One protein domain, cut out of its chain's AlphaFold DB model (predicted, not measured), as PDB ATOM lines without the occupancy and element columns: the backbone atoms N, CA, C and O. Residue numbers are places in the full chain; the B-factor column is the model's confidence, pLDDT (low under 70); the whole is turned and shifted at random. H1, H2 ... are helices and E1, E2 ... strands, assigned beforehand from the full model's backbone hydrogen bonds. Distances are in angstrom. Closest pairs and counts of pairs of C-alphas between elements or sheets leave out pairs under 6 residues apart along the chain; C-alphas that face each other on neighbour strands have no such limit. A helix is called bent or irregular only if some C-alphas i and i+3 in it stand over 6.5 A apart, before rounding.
ATOM      1  N   ARG A  43      22.215 -20.089   4.978       95.12
ATOM      2  CA  ARG A  43      21.972 -20.696   3.670       95.12
ATOM      3  C   ARG A  43      20.941 -21.811   3.787       95.12
ATOM      4  O   ARG A  43      21.059 -22.684   4.646       95.12
ATOM      5  N   THR A  44      19.977 -21.823   2.872       96.44
ATOM      6  CA  THR A  44      18.965 -22.879   2.754       96.44
ATOM      7  C   THR A  44      19.076 -23.558   1.392       96.44
ATOM      8  O   THR A  44      19.166 -22.886   0.371       96.44
ATOM      9  N   VAL A  45      19.034 -24.889   1.370       97.00
ATOM     10  CA  VAL A  45      18.900 -25.703   0.157       97.00
ATOM     11  C   VAL A  45      17.537 -26.376   0.192       97.00
ATOM     12  O   VAL A  45      17.207 -27.051   1.167       97.00
ATOM     13  N   THR A  46      16.754 -26.208  -0.872       97.06
ATOM     14  CA  THR A  46      15.443 -26.848  -1.037       97.06
ATOM     15  C   THR A  46      15.448 -27.671  -2.315       97.06
ATOM     16  O   THR A  46      15.777 -27.157  -3.379       97.06
ATOM     17  N   TYR A  47      15.051 -28.936  -2.217       96.38
ATOM     18  CA  TYR A  47      14.862 -29.804  -3.374       96.38
ATOM     19  C   TYR A  47      13.379 -29.818  -3.778       96.38
ATOM     20  O   TYR A  47      12.490 -29.833  -2.920       96.38
ATOM     21  N   ALA A  48      13.100 -29.792  -5.082       94.56
ATOM     22  CA  ALA A  48      11.740 -29.802  -5.630       94.56
ATOM     23  C   ALA A  48      10.982 -31.119  -5.331       94.56
ATOM     24  O   ALA A  48      11.567 -32.087  -4.842       94.56
ATOM     25  N   GLY A  49       9.668 -31.145  -5.582       94.38
ATOM     26  CA  GLY A  49       8.837 -32.354  -5.446       94.38
ATOM     27  C   GLY A  49       8.852 -32.961  -4.038       94.38
ATOM     28  O   GLY A  49       8.725 -32.243  -3.047       94.38
ATOM     29  N   SER A  50       9.055 -34.273  -3.923       92.31
ATOM     30  CA  SER A  50       9.189 -34.972  -2.632       92.31
ATOM     31  C   SER A  50      10.560 -34.782  -1.966       92.31
ATOM     32  O   SER A  50      10.718 -35.097  -0.786       92.31
ATOM     33  N   GLY A  51      11.538 -34.214  -2.676       96.38
ATOM     34  CA  GLY A  51      12.916 -34.022  -2.227       96.38
ATOM     35  C   GLY A  51      13.927 -34.800  -3.074       96.38
ATOM     36  O   GLY A  51      13.588 -35.449  -4.060       96.38
ATOM     37  N   ARG A  52      15.203 -34.738  -2.688       97.75
ATOM     38  CA  ARG A  52      16.288 -35.492  -3.319       97.75
ATOM     39  C   ARG A  52      16.490 -36.816  -2.591       97.75
ATOM     40  O   ARG A  52      17.048 -36.838  -1.494       97.75
ATOM     41  N   LYS A  53      16.059 -37.909  -3.218       97.25
ATOM     42  CA  LYS A  53      16.338 -39.277  -2.765       97.25
ATOM     43  C   LYS A  53      17.794 -39.639  -3.059       97.25
ATOM     44  O   LYS A  53      18.258 -39.467  -4.185       97.25
ATOM     45  N   VAL A  54      18.505 -40.125  -2.048       97.25
ATOM     46  CA  VAL A  54      19.884 -40.614  -2.147       97.25
ATOM     47  C   VAL A  54      20.022 -41.989  -1.508       97.25
ATOM     48  O   VAL A  54      19.261 -42.353  -0.614       97.25
ATOM     49  N   HIS A  55      21.018 -42.727  -1.981       96.94
ATOM     50  CA  HIS A  55      21.379 -44.088  -1.600       96.94
ATOM     51  C   HIS A  55      22.872 -44.136  -1.245       96.94
ATOM     52  O   HIS A  55      23.602 -43.151  -1.424       96.94
ATOM     53  N   LEU A  56      23.359 -45.284  -0.761       95.12
ATOM     54  CA  LEU A  56      24.802 -45.495  -0.609       95.12
ATOM     55  C   LEU A  56      25.511 -45.267  -1.954       95.12
ATOM     56  O   LEU A  56      25.097 -45.793  -2.982       95.12
ATOM     57  N   GLY A  57      26.572 -44.459  -1.940       91.44
ATOM     58  CA  GLY A  57      27.327 -44.074  -3.138       91.44
ATOM     59  C   GLY A  57      26.788 -42.848  -3.886       91.44
ATOM     60  O   GLY A  57      27.545 -42.226  -4.620       91.44
ATOM     61  N   THR A  58      25.541 -42.421  -3.653       96.31
ATOM     62  CA  THR A  58      24.958 -41.235  -4.321       96.31
ATOM     63  C   THR A  58      24.796 -40.028  -3.397       96.31
ATOM     64  O   THR A  58      24.187 -39.026  -3.765       96.31
ATOM     65  N   VAL A  59      25.394 -40.069  -2.203       96.50
ATOM     66  CA  VAL A  59      25.378 -38.963  -1.223       96.50
ATOM     67  C   VAL A  59      26.010 -37.678  -1.780       96.50
ATOM     68  O   VAL A  59      25.628 -36.577  -1.380       96.50
ATOM     69  N   GLY A  60      26.934 -37.800  -2.742       95.06
ATOM     70  CA  GLY A  60      27.504 -36.663  -3.474       95.06
ATOM     71  C   GLY A  60      26.456 -35.802  -4.189       95.06
ATOM     72  O   GLY A  60      26.657 -34.598  -4.327       95.06
ATOM     73  N   ASN A  61      25.291 -36.372  -4.522       95.56
ATOM     74  CA  ASN A  61      24.191 -35.671  -5.192       95.56
ATOM     75  C   ASN A  61      23.475 -34.656  -4.284       95.56
ATOM     76  O   ASN A  61      22.622 -33.904  -4.756       95.56
ATOM     77  N   LEU A  62      23.806 -34.608  -2.987       96.81
ATOM     78  CA  LEU A  62      23.358 -33.561  -2.066       96.81
ATOM     79  C   LEU A  62      24.201 -32.286  -2.229       96.81
ATOM     80  O   LEU A  62      24.872 -31.825  -1.291       96.81
ATOM     81  N   THR A  63      24.198 -31.730  -3.439       94.88
ATOM     82  CA  THR A  63      24.922 -30.503  -3.781       94.88
ATOM     83  C   THR A  63      24.394 -29.314  -2.970       94.88
ATOM     84  O   THR A  63      23.266 -29.303  -2.480       94.88
ATOM     85  N   GLY A  64      25.255 -28.330  -2.704       94.25
ATOM     86  CA  GLY A  64      24.895 -27.161  -1.889       94.25
ATOM     87  C   GLY A  64      24.767 -27.410  -0.376       94.25
ATOM     88  O   GLY A  64      24.639 -26.452   0.375       94.25
ATOM     89  N   THR A  65      24.849 -28.652   0.112       97.19
ATOM     90  CA  THR A  65      24.849 -28.954   1.561       97.19
ATOM     91  C   THR A  65      26.265 -28.960   2.155       97.19
ATOM     92  O   THR A  65      27.261 -28.941   1.420       97.19
ATOM     93  N   SER A  66      26.393 -28.972   3.488       96.12
ATOM     94  CA  SER A  66      27.704 -29.075   4.147       96.12
ATOM     95  C   SER A  66      28.304 -30.485   4.054       96.12
ATOM     96  O   SER A  66      27.595 -31.493   3.985       96.12
ATOM     97  N   ARG A  67      29.639 -30.576   4.136       96.00
ATOM     98  CA  ARG A  67      30.351 -31.861   4.250       96.00
ATOM     99  C   ARG A  67      29.874 -32.667   5.462       96.00
ATOM    100  O   ARG A  67      29.644 -33.864   5.331       96.00
ATOM    101  N   SER A  68      29.671 -32.014   6.611       95.56
ATOM    102  CA  SER A  68      29.191 -32.669   7.835       95.56
ATOM    103  C   SER A  68      27.809 -33.305   7.660       95.56
ATOM    104  O   SER A  68      27.582 -34.416   8.135       95.56
ATOM    105  N   PHE A  69      26.901 -32.651   6.929       97.44
ATOM    106  CA  PHE A  69      25.585 -33.210   6.635       97.44
ATOM    107  C   PHE A  69      25.670 -34.410   5.687       97.44
ATOM    108  O   PHE A  69      25.039 -35.433   5.941       97.44
ATOM    109  N   ARG A  70      26.512 -34.345   4.645       97.81
ATOM    110  CA  ARG A  70      26.760 -35.497   3.759       97.81
ATOM    111  C   ARG A  70      27.335 -36.697   4.515       97.81
ATOM    112  O   ARG A  70      26.851 -37.810   4.339       97.81
ATOM    113  N   VAL A  71      28.308 -36.482   5.404       96.94
ATOM    114  CA  VAL A  71      28.854 -37.544   6.273       96.94
ATOM    115  C   VAL A  71      27.757 -38.154   7.147       96.94
ATOM    116  O   VAL A  71      27.663 -39.376   7.259       96.94
ATOM    117  N   PHE A  72      26.890 -37.318   7.723       96.75
ATOM    118  CA  PHE A  72      25.734 -37.775   8.488       96.75
ATOM    119  C   PHE A  72      24.787 -38.651   7.649       96.75
ATOM    120  O   PHE A  72      24.458 -39.755   8.084       96.75
ATOM    121  N   VAL A  73      24.395 -38.207   6.449       97.81
ATOM    122  CA  VAL A  73      23.500 -38.974   5.565       97.81
ATOM    123  C   VAL A  73      24.135 -40.302   5.159       97.81
ATOM    124  O   VAL A  73      23.476 -41.338   5.231       97.81
ATOM    125  N   ASN A  74      25.426 -40.306   4.813       97.88
ATOM    126  CA  ASN A  74      26.150 -41.541   4.516       97.88
ATOM    127  C   ASN A  74      26.106 -42.516   5.700       97.88
ATOM    128  O   ASN A  74      25.773 -43.683   5.524       97.88
ATOM    129  N   ARG A  75      26.359 -42.025   6.919       97.00
ATOM    130  CA  ARG A  75      26.283 -42.839   8.138       97.00
ATOM    131  C   ARG A  75      24.885 -43.422   8.357       97.00
ATOM    132  O   ARG A  75      24.794 -44.592   8.709       97.00
ATOM    133  N   GLN A  76      23.817 -42.646   8.145       96.56
ATOM    134  CA  GLN A  76      22.439 -43.153   8.249       96.56
ATOM    135  C   GLN A  76      22.166 -44.269   7.239       96.56
ATOM    136  O   GLN A  76      21.676 -45.330   7.610       96.56
ATOM    137  N   LEU A  77      22.551 -44.071   5.978       97.69
ATOM    138  CA  LEU A  77      22.406 -45.087   4.936       97.69
ATOM    139  C   LEU A  77      23.198 -46.363   5.260       97.69
ATOM    140  O   LEU A  77      22.698 -47.466   5.060       97.69
ATOM    141  N   THR A  78      24.413 -46.234   5.806       97.44
ATOM    142  CA  THR A  78      25.216 -47.379   6.259       97.44
ATOM    143  C   THR A  78      24.564 -48.102   7.437       97.44
ATOM    144  O   THR A  78      24.592 -49.329   7.484       97.44
ATOM    145  N   GLN A  79      23.971 -47.376   8.386       96.00
ATOM    146  CA  GLN A  79      23.246 -47.976   9.510       96.00
ATOM    147  C   GLN A  79      22.016 -48.753   9.030       96.00
ATOM    148  O   GLN A  79      21.841 -49.905   9.417       96.00
ATOM    149  N   LEU A  80      21.227 -48.170   8.125       96.06
ATOM    150  CA  LEU A  80      20.074 -48.832   7.511       96.06
ATOM    151  C   LEU A  80      20.475 -50.088   6.730       96.06
ATOM    152  O   LEU A  80      19.835 -51.128   6.856       96.06
ATOM    153  N   TRP A  81      21.571 -50.025   5.970       96.81
ATOM    154  CA  TRP A  81      22.117 -51.190   5.271       96.81
ATOM    155  C   TRP A  81      22.458 -52.326   6.236       96.81
ATOM    156  O   TRP A  81      22.071 -53.470   6.011       96.81
ATOM    157  N   ARG A  82      23.147 -52.002   7.336       96.25
ATOM    158  CA  ARG A  82      23.495 -52.976   8.376       96.25
ATOM    159  C   ARG A  82      22.254 -53.554   9.054       96.25
ATOM    160  O   ARG A  82      22.240 -54.748   9.322       96.25
ATOM    161  N   SER A  83      21.205 -52.754   9.271       94.62
ATOM    162  CA  SER A  83      19.959 -53.250   9.878       94.62
ATOM    163  C   SER A  83      19.200 -54.260   9.016       94.62
ATOM    164  O   SER A  83      18.414 -55.025   9.556       94.62
ATOM    165  N   VAL A  84      19.456 -54.304   7.703       93.38
ATOM    166  CA  VAL A  84      18.878 -55.302   6.783       93.38
ATOM    167  C   VAL A  84      19.891 -56.385   6.382       93.38
ATOM    168  O   VAL A  84      19.826 -56.942   5.292       93.38
ATOM    169  N   GLY A  85      20.870 -56.657   7.250       92.44
ATOM    170  CA  GLY A  85      21.842 -57.745   7.099       92.44
ATOM    171  C   GLY A  85      23.175 -57.353   6.461       92.44
ATOM    172  O   GLY A  85      24.103 -58.153   6.463       92.44
ATOM    173  N   GLY A  86      23.327 -56.133   5.934       93.75
ATOM    174  CA  GLY A  86      24.627 -55.657   5.447       93.75
ATOM    175  C   GLY A  86      25.185 -56.431   4.243       93.75
ATOM    176  O   GLY A  86      26.392 -56.437   4.022       93.75
ATOM    177  N   THR A  87      24.336 -57.088   3.453       94.94
ATOM    178  CA  THR A  87      24.775 -57.871   2.288       94.94
ATOM    179  C   THR A  87      24.976 -56.985   1.058       94.94
ATOM    180  O   THR A  87      24.382 -55.906   0.936       94.94
ATOM    181  N   ALA A  88      25.788 -57.441   0.099       93.50
ATOM    182  CA  ALA A  88      25.963 -56.737  -1.173       93.50
ATOM    183  C   ALA A  88      24.628 -56.559  -1.925       93.50
ATOM    184  O   ALA A  88      24.379 -55.480  -2.469       93.50
ATOM    185  N   ALA A  89      23.742 -57.561  -1.868       93.19
ATOM    186  CA  ALA A  89      22.406 -57.516  -2.463       93.19
ATOM    187  C   ALA A  89      21.549 -56.363  -1.904       93.19
ATOM    188  O   ALA A  89      20.873 -55.662  -2.655       93.19
ATOM    189  N   CYS A  90      21.644 -56.086  -0.599       94.44
ATOM    190  CA  CYS A  90      20.891 -55.010   0.044       94.44
ATOM    191  C   CYS A  90      21.557 -53.627  -0.054       94.44
ATOM    192  O   CYS A  90      21.000 -52.652   0.447       94.44
ATOM    193  N   LYS A  91      22.736 -53.473  -0.676       93.00
ATOM    194  CA  LYS A  91      23.506 -52.209  -0.633       93.00
ATOM    195  C   LYS A  91      22.754 -51.004  -1.220       93.00
ATOM    196  O   LYS A  91      22.992 -49.870  -0.807       93.00
ATOM    197  N   ARG A  92      21.839 -51.235  -2.169       93.06
ATOM    198  CA  ARG A  92      21.002 -50.190  -2.791       93.06
ATOM    199  C   ARG A  92      19.662 -49.963  -2.079       93.06
ATOM    200  O   ARG A  92      19.019 -48.951  -2.345       93.06
ATOM    201  N   ALA A  93      19.258 -50.858  -1.174       95.75
ATOM    202  CA  ALA A  93      17.969 -50.788  -0.488       95.75
ATOM    203  C   ALA A  93      17.804 -49.528   0.390       95.75
ATOM    204  O   ALA A  93      16.740 -48.909   0.317       95.75
ATOM    205  N   PRO A  94      18.806 -49.095   1.186       97.69
ATOM    206  CA  PRO A  94      18.681 -47.900   2.008       97.69
ATOM    207  C   PRO A  94      18.510 -46.636   1.190       97.69
ATOM    208  O   PRO A  94      19.235 -46.411   0.215       97.69
ATOM    209  N   TYR A  95      17.615 -45.772   1.651       97.50
ATOM    210  CA  TYR A  95      17.420 -44.456   1.076       97.50
ATOM    211  C   TYR A  95      17.187 -43.389   2.148       97.50
ATOM    212  O   TYR A  95      16.663 -43.645   3.232       97.50
ATOM    213  N   VAL A  96      17.557 -42.162   1.792       97.88
ATOM    214  CA  VAL A  96      17.225 -40.933   2.517       97.88
ATOM    215  C   VAL A  96      16.742 -39.915   1.490       97.88
ATOM    216  O   VAL A  96      17.438 -39.643   0.516       97.88
ATOM    217  N   THR A  97      15.569 -39.331   1.698       97.81
ATOM    218  CA  THR A  97      15.004 -38.285   0.839       97.81
ATOM    219  C   THR A  97      15.105 -36.943   1.545       97.81
ATOM    220  O   THR A  97      14.343 -36.638   2.460       97.81
ATOM    221  N   VAL A  98      16.071 -36.122   1.130       97.81
ATOM    222  CA  VAL A  98      16.294 -34.790   1.703       97.81
ATOM    223  C   VAL A  98      15.373 -33.795   1.011       97.81
ATOM    224  O   VAL A  98      15.504 -33.558  -0.187       97.81
ATOM    225  N   LYS A  99      14.456 -33.170   1.750       97.06
ATOM    226  CA  LYS A  99      13.571 -32.134   1.205       97.06
ATOM    227  C   LYS A  99      14.181 -30.745   1.361       97.06
ATOM    228  O   LYS A  99      14.200 -29.973   0.401       97.06
ATOM    229  N   ARG A 100      14.709 -30.440   2.550       97.25
ATOM    230  CA  ARG A 100      15.353 -29.156   2.862       97.25
ATOM    231  C   ARG A 100      16.543 -29.333   3.791       97.25
ATOM    232  O   ARG A 100      16.532 -30.206   4.650       97.25
ATOM    233  N   TRP A 101      17.532 -28.462   3.656       97.62
ATOM    234  CA  TRP A 101      18.687 -28.358   4.544       97.62
ATOM    235  C   TRP A 101      18.989 -26.887   4.819       97.62
ATOM    236  O   TRP A 101      18.869 -26.057   3.920       97.62
ATOM    237  N   ARG A 102      19.398 -26.563   6.043       97.25
ATOM    238  CA  ARG A 102      19.859 -25.231   6.436       97.25
ATOM    239  C   ARG A 102      21.224 -25.296   7.105       97.25
ATOM    240  O   ARG A 102      21.515 -26.222   7.866       97.25
ATOM    241  N   SER A 103      22.043 -24.279   6.847       95.81
ATOM    242  CA  SER A 103      23.403 -24.177   7.383       95.81
ATOM    243  C   SER A 103      23.462 -23.970   8.894       95.81
ATOM    244  O   SER A 103      24.473 -24.312   9.496       95.81
ATOM    245  N   ASP A 104      22.385 -23.482   9.510       94.75
ATOM    246  CA  ASP A 104      22.236 -23.344  10.964       94.75
ATOM    247  C   ASP A 104      21.878 -24.664  11.669       94.75
ATOM    248  O   ASP A 104      21.563 -24.680  12.856       94.75
ATOM    249  N   GLY A 105      21.963 -25.790  10.955       96.06
ATOM    250  CA  GLY A 105      21.882 -27.113  11.557       96.06
ATOM    251  C   GLY A 105      20.466 -27.659  11.645       96.06
ATOM    252  O   GLY A 105      20.141 -28.312  12.627       96.06
ATOM    253  N   PHE A 106      19.638 -27.440  10.622       97.75
ATOM    254  CA  PHE A 106      18.328 -28.083  10.488       97.75
ATOM    255  C   PHE A 106      18.185 -28.763   9.126       97.75
ATOM    256  O   PHE A 106      18.677 -28.265   8.115       97.75
ATOM    257  N   ALA A 107      17.479 -29.888   9.075       97.44
ATOM    258  CA  ALA A 107      17.159 -30.574   7.831       97.44
ATOM    259  C   ALA A 107      15.788 -31.247   7.905       97.44
ATOM    260  O   ALA A 107      15.462 -31.909   8.886       97.44
ATOM    261  N   GLN A 108      15.003 -31.100   6.842       96.44
ATOM    262  CA  GLN A 108      13.751 -31.819   6.643       96.44
ATOM    263  C   GLN A 108      14.027 -33.035   5.762       96.44
ATOM    264  O   GLN A 108      14.417 -32.888   4.599       96.44
ATOM    265  N   ILE A 109      13.795 -34.223   6.306       95.56
ATOM    266  CA  ILE A 109      13.931 -35.495   5.608       95.56
ATOM    267  C   ILE A 109      12.533 -36.080   5.423       95.56
ATOM    268  O   ILE A 109      11.872 -36.453   6.389       95.56
ATOM    269  N   SER A 110      12.065 -36.130   4.180       93.25
ATOM    270  CA  SER A 110      10.720 -36.606   3.834       93.25
ATOM    271  C   SER A 110      10.615 -38.130   3.789       93.25
ATOM    272  O   SER A 110       9.509 -38.656   3.744       93.25
ATOM    273  N   GLY A 111      11.743 -38.842   3.820       93.50
ATOM    274  CA  GLY A 111      11.763 -40.298   3.902       93.50
ATOM    275  C   GLY A 111      13.125 -40.838   4.320       93.50
ATOM    276  O   GLY A 111      14.153 -40.392   3.815       93.50
ATOM    277  N   VAL A 112      13.129 -41.801   5.230       94.56
ATOM    278  CA  VAL A 112      14.289 -42.574   5.684       94.56
ATOM    279  C   VAL A 112      13.840 -44.014   5.813       94.56
ATOM    280  O   VAL A 112      12.886 -44.273   6.541       94.56
ATOM    281  N   GLY A 113      14.510 -44.948   5.145       95.38
ATOM    282  CA  GLY A 113      14.126 -46.353   5.232       95.38
ATOM    283  C   GLY A 113      14.891 -47.253   4.281       95.38
ATOM    284  O   GLY A 113      15.911 -46.854   3.712       95.38
ATOM    285  N   THR A 114      14.378 -48.462   4.082       95.56
ATOM    286  CA  THR A 114      14.879 -49.388   3.063       95.56
ATOM    287  C   THR A 114      13.760 -49.817   2.121       95.56
ATOM    288  O   THR A 114      12.591 -49.908   2.497       95.56
ATOM    289  N   ALA A 115      14.115 -50.025   0.858       93.25
ATOM    290  CA  ALA A 115      13.217 -50.482  -0.194       93.25
ATOM    291  C   ALA A 115      13.656 -51.858  -0.720       93.25
ATOM    292  O   ALA A 115      14.623 -52.442  -0.230       93.25
ATOM    293  N   SER A 116      12.959 -52.367  -1.739       91.12
ATOM    294  CA  SER A 116      13.381 -53.566  -2.474       91.12
ATOM    295  C   SER A 116      14.878 -53.495  -2.854       91.12
ATOM    296  O   SER A 116      15.350 -52.416  -3.237       91.12
ATOM    297  N   PRO A 117      15.647 -54.593  -2.719       92.69
ATOM    298  CA  PRO A 117      15.208 -55.963  -2.403       92.69
ATOM    299  C   PRO A 117      15.066 -56.289  -0.905       92.69
ATOM    300  O   PRO A 117      14.704 -57.410  -0.572       92.69
ATOM    301  N   CYS A 118      15.330 -55.343   0.006       93.81
ATOM    302  CA  CYS A 118      15.383 -55.608   1.452       93.81
ATOM    303  C   CYS A 118      14.522 -54.594   2.234       93.81
ATOM    304  O   CYS A 118      15.072 -53.686   2.869       93.81
ATOM    305  N   PRO A 119      13.180 -54.672   2.140       91.38
ATOM    306  CA  PRO A 119      12.275 -53.675   2.711       91.38
ATOM    307  C   PRO A 119      12.144 -53.796   4.238       91.38
ATOM    308  O   PRO A 119      11.971 -54.888   4.768       91.38
ATOM    309  N   SER A 120      12.166 -52.663   4.946       87.31
ATOM    310  CA  SER A 120      11.873 -52.574   6.390       87.31
ATOM    311  C   SER A 120      10.999 -51.363   6.757       87.31
ATOM    312  O   SER A 120      10.882 -50.987   7.922       87.31
ATOM    313  N   GLY A 121      10.357 -50.754   5.754       84.94
ATOM    314  CA  GLY A 121       9.544 -49.551   5.911       84.94
ATOM    315  C   GLY A 121      10.370 -48.265   5.870       84.94
ATOM    316  O   GLY A 121      11.526 -48.242   5.440       84.94
ATOM    317  N   GLY A 122       9.751 -47.159   6.276       87.56
ATOM    318  CA  GLY A 122      10.430 -45.874   6.354       87.56
ATOM    319  C   GLY A 122       9.565 -44.776   6.948       87.56
ATOM    320  O   GLY A 122       8.348 -44.859   6.918       87.56
ATOM    321  N   HIS A 123      10.200 -43.741   7.481       89.31
ATOM    322  CA  HIS A 123       9.546 -42.652   8.204       89.31
ATOM    323  C   HIS A 123      10.060 -41.293   7.721       89.31
ATOM    324  O   HIS A 123      11.083 -41.210   7.038       89.31
ATOM    325  N   HIS A 124       9.371 -40.211   8.083       90.62
ATOM    326  CA  HIS A 124       9.864 -38.853   7.871       90.62
ATOM    327  C   HIS A 124      10.440 -38.300   9.178       90.62
ATOM    328  O   HIS A 124      10.077 -38.740  10.268       90.62
ATOM    329  N   ALA A 125      11.362 -37.341   9.088       93.44
ATOM    330  CA  ALA A 125      11.936 -36.712  10.271       93.44
ATOM    331  C   ALA A 125      12.505 -35.319   9.994       93.44
ATOM    332  O   ALA A 125      13.044 -35.037   8.920       93.44
ATOM    333  N   ILE A 126      12.462 -34.460  11.008       95.50
ATOM    334  CA  ILE A 126      13.256 -33.238  11.078       95.50
ATOM    335  C   ILE A 126      14.481 -33.513  11.944       95.50
ATOM    336  O   ILE A 126      14.388 -33.838  13.128       95.50
ATOM    337  N   TRP A 127      15.645 -33.355  11.330       96.00
ATOM    338  CA  TRP A 127      16.937 -33.498  11.977       96.00
ATOM    339  C   TRP A 127      17.476 -32.128  12.348       96.00
ATOM    340  O   TRP A 127      17.315 -31.160  11.601       96.00
ATOM    341  N   LEU A 128      18.166 -32.057  13.479       96.69
ATOM    342  CA  LEU A 128      18.885 -30.863  13.889       96.69
ATOM    343  C   LEU A 128      20.269 -31.181  14.451       96.69
ATOM    344  O   LEU A 128      20.534 -32.295  14.906       96.69
ATOM    345  N   VAL A 129      21.153 -30.189  14.424       95.25
ATOM    346  CA  VAL A 129      22.501 -30.262  14.986       95.25
ATOM    347  C   VAL A 129      22.493 -29.695  16.398       95.25
ATOM    348  O   VAL A 129      22.165 -28.530  16.611       95.25
ATOM    349  N   ARG A 130      22.904 -30.505  17.374       89.25
ATOM    350  CA  ARG A 130      23.202 -30.061  18.746       89.25
ATOM    351  C   ARG A 130      24.559 -30.622  19.149       89.25
ATOM    352  O   ARG A 130      24.818 -31.800  18.920       89.25
ATOM    353  N   GLY A 131      25.437 -29.774  19.687       88.06
ATOM    354  CA  GLY A 131      26.810 -30.172  20.028       88.06
ATOM    355  C   GLY A 131      27.582 -30.761  18.838       88.06
ATOM    356  O   GLY A 131      28.269 -31.761  18.988       88.06
ATOM    357  N   GLY A 132      27.379 -30.223  17.628       89.12
ATOM    358  CA  GLY A 132      28.037 -30.704  16.403       89.12
ATOM    359  C   GLY A 132      27.481 -32.009  15.816       89.12
ATOM    360  O   GLY A 132      27.930 -32.435  14.752       89.12
ATOM    361  N   VAL A 133      26.481 -32.635  16.446       92.69
ATOM    362  CA  VAL A 133      25.930 -33.923  16.002       92.69
ATOM    363  C   VAL A 133      24.506 -33.764  15.480       92.69
ATOM    364  O   VAL A 133      23.628 -33.256  16.174       92.69
ATOM    365  N   TRP A 134      24.268 -34.264  14.266       94.75
ATOM    366  CA  TRP A 134      22.929 -34.413  13.694       94.75
ATOM    367  C   TRP A 134      22.134 -35.487  14.440       94.75
ATOM    368  O   TRP A 134      22.575 -36.636  14.534       94.75
ATOM    369  N   ARG A 135      20.958 -35.113  14.945       92.62
ATOM    370  CA  ARG A 135      20.001 -35.996  15.621       92.62
ATOM    371  C   ARG A 135      18.572 -35.630  15.221       92.62
ATOM    372  O   ARG A 135      18.263 -34.453  15.056       92.62
ATOM    373  N   ALA A 136      17.706 -36.628  15.100       89.50
ATOM    374  CA  ALA A 136      16.264 -36.439  15.061       89.50
ATOM    375  C   ALA A 136      15.736 -36.759  16.461       89.50
ATOM    376  O   ALA A 136      15.785 -37.920  16.873       89.50
ATOM    377  N   PRO A 137      15.280 -35.760  17.236       87.00
ATOM    378  CA  PRO A 137      14.503 -36.046  18.427       87.00
ATOM    379  C   PRO A 137      13.322 -36.928  18.045       87.00
ATOM    380  O   PRO A 137      12.689 -36.689  17.021       87.00
ATOM    381  N   TYR A 138      12.990 -37.890  18.901       81.50
ATOM    382  CA  TYR A 138      11.861 -38.795  18.680       81.50
ATOM    383  C   TYR A 138      10.560 -38.047  18.329       81.50
ATOM    384  O   TYR A 138       9.787 -38.485  17.498       81.50
ATOM    385  N   LEU A 139      10.355 -36.860  18.905       80.94
ATOM    386  CA  LEU A 139       9.169 -36.026  18.674       80.94
ATOM    387  C   LEU A 139       9.127 -35.320  17.316       80.94
ATOM    388  O   LEU A 139       8.098 -34.768  16.941       80.94
ATOM    389  N   LEU A 140      10.256 -35.291  16.617       86.50
ATOM    390  CA  LEU A 140      10.397 -34.703  15.294       86.50
ATOM    391  C   LEU A 140      10.558 -35.777  14.211       86.50
ATOM    392  O   LEU A 140      10.870 -35.427  13.076       86.50
ATOM    393  N   GLY A 141      10.377 -37.060  14.540       82.62
ATOM    394  CA  GLY A 141      10.481 -38.171  13.598       82.62
ATOM    395  C   GLY A 141       9.373 -39.202  13.791       82.62
ATOM    396  O   GLY A 141       8.969 -39.489  14.912       82.62
ATOM    397  N   GLY A 142       8.876 -39.768  12.696       83.44
ATOM    398  CA  GLY A 142       7.860 -40.814  12.725       83.44
ATOM    399  C   GLY A 142       6.985 -40.824  11.477       83.44
ATOM    400  O   GLY A 142       7.365 -40.325  10.421       83.44
ATOM    401  N   HIS A 143       5.807 -41.428  11.608       78.31
ATOM    402  CA  HIS A 143       4.756 -41.418  10.583       78.31
ATOM    403  C   HIS A 143       3.665 -40.384  10.874       78.31
ATOM    404  O   HIS A 143       2.866 -40.062  10.002       78.31
ATOM    405  N   GLU A 144       3.636 -39.863  12.098       70.69
ATOM    406  CA  GLU A 144       2.616 -38.931  12.559       70.69
ATOM    407  C   GLU A 144       2.936 -37.493  12.182       70.69
ATOM    408  O   GLU A 144       4.083 -37.128  11.929       70.69
TER     409      GLU A 144
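Overview. This is residues 43 to 144 of the 295 residues of an uncharacterized protein of Nocardioides sp. Root79 (UniProt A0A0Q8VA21). A twisted sheet of three long, bent strands, E3, E4 and E5, has the one long helix, H1, packed on one face; the short strands E1 and E2 sit beside E3, and the short E6 sits beside the last part of E5, near H1. The small helix H2 lies between H1 and E3 along the chain, near the end of H1. The printed part has 102 residues, with two named helices and six named strands in the order E1, E2, H1, H2, E3, E4, E5, E6. The branched sheet is antiparallel in its neighbour pairs, and the class is mixed, helices and strands. The whole is compact, with a radius of gyration of the C-alphas of 12.9 A, and rounded, spanning 37 by 29 by 29 A.

Along the chain. E1, residues 44 to 46, begins at C-alpha 44 (18.965, -22.879, 2.754). E2 is residues 52 to 54. H1, residues 67 to 83, is 24.4 A long and begins at C-alpha 67 (30.351, -31.861, 4.250). H2, residues 89 to 92, is irregular: C-alphas 89 and 92 are 7.5 A apart. E3, residues 94 to 102, is 23.1 A long and bends by 67 degrees at residue 99. E4, residues 106 to 114, is 22.8 A long and bends by 63 degrees at residue 110. E5, residues 121 to 130, is 27.0 A long and bends by 56 degrees at residue 124. E6, residues 133 to 135, ends at C-alpha 135 (20.001, -35.996, 15.621).

Arrangement. E3 to E6 form a meander, each strand the antiparallel neighbour of the one before. E1 and E2 lie on one side of E3, with N 45 and O 101 at 2.8 A and N 52 and O 98 at 2.8 A; E4 lies on the other side, with N 97 and O 111 at 2.8 A. E4 and E5 are a hairpin, with N 109 and O 125 at 2.8 A. E5 and E6 are a hairpin, with N 135 and O 128 at 2.8 A. H1 is on the sheet; its closest C-alphas to E3 are those of Leu 77 and Pro 94, 5.5 A apart. H1 and H2 are close but not clearly touching, Trp 81 and Lys 91 having the closest C-alphas at 6.2 A. Every O i to N i+4 pair of H1 is within hydrogen-bond range; H2 is too short for one.

Size, cuts and confidence. The C-alphas of Arg 43 and Ala 89 are the two farthest apart, 37.3 A. The printed part has no cut. The link from E2 to H1, residues 55 to 66, is long. Residues 141 to 142 pair antiparallel with residues 124 to 125 of E5. The mean pLDDT of the printed part is 93.8, and no printed residue is under 70.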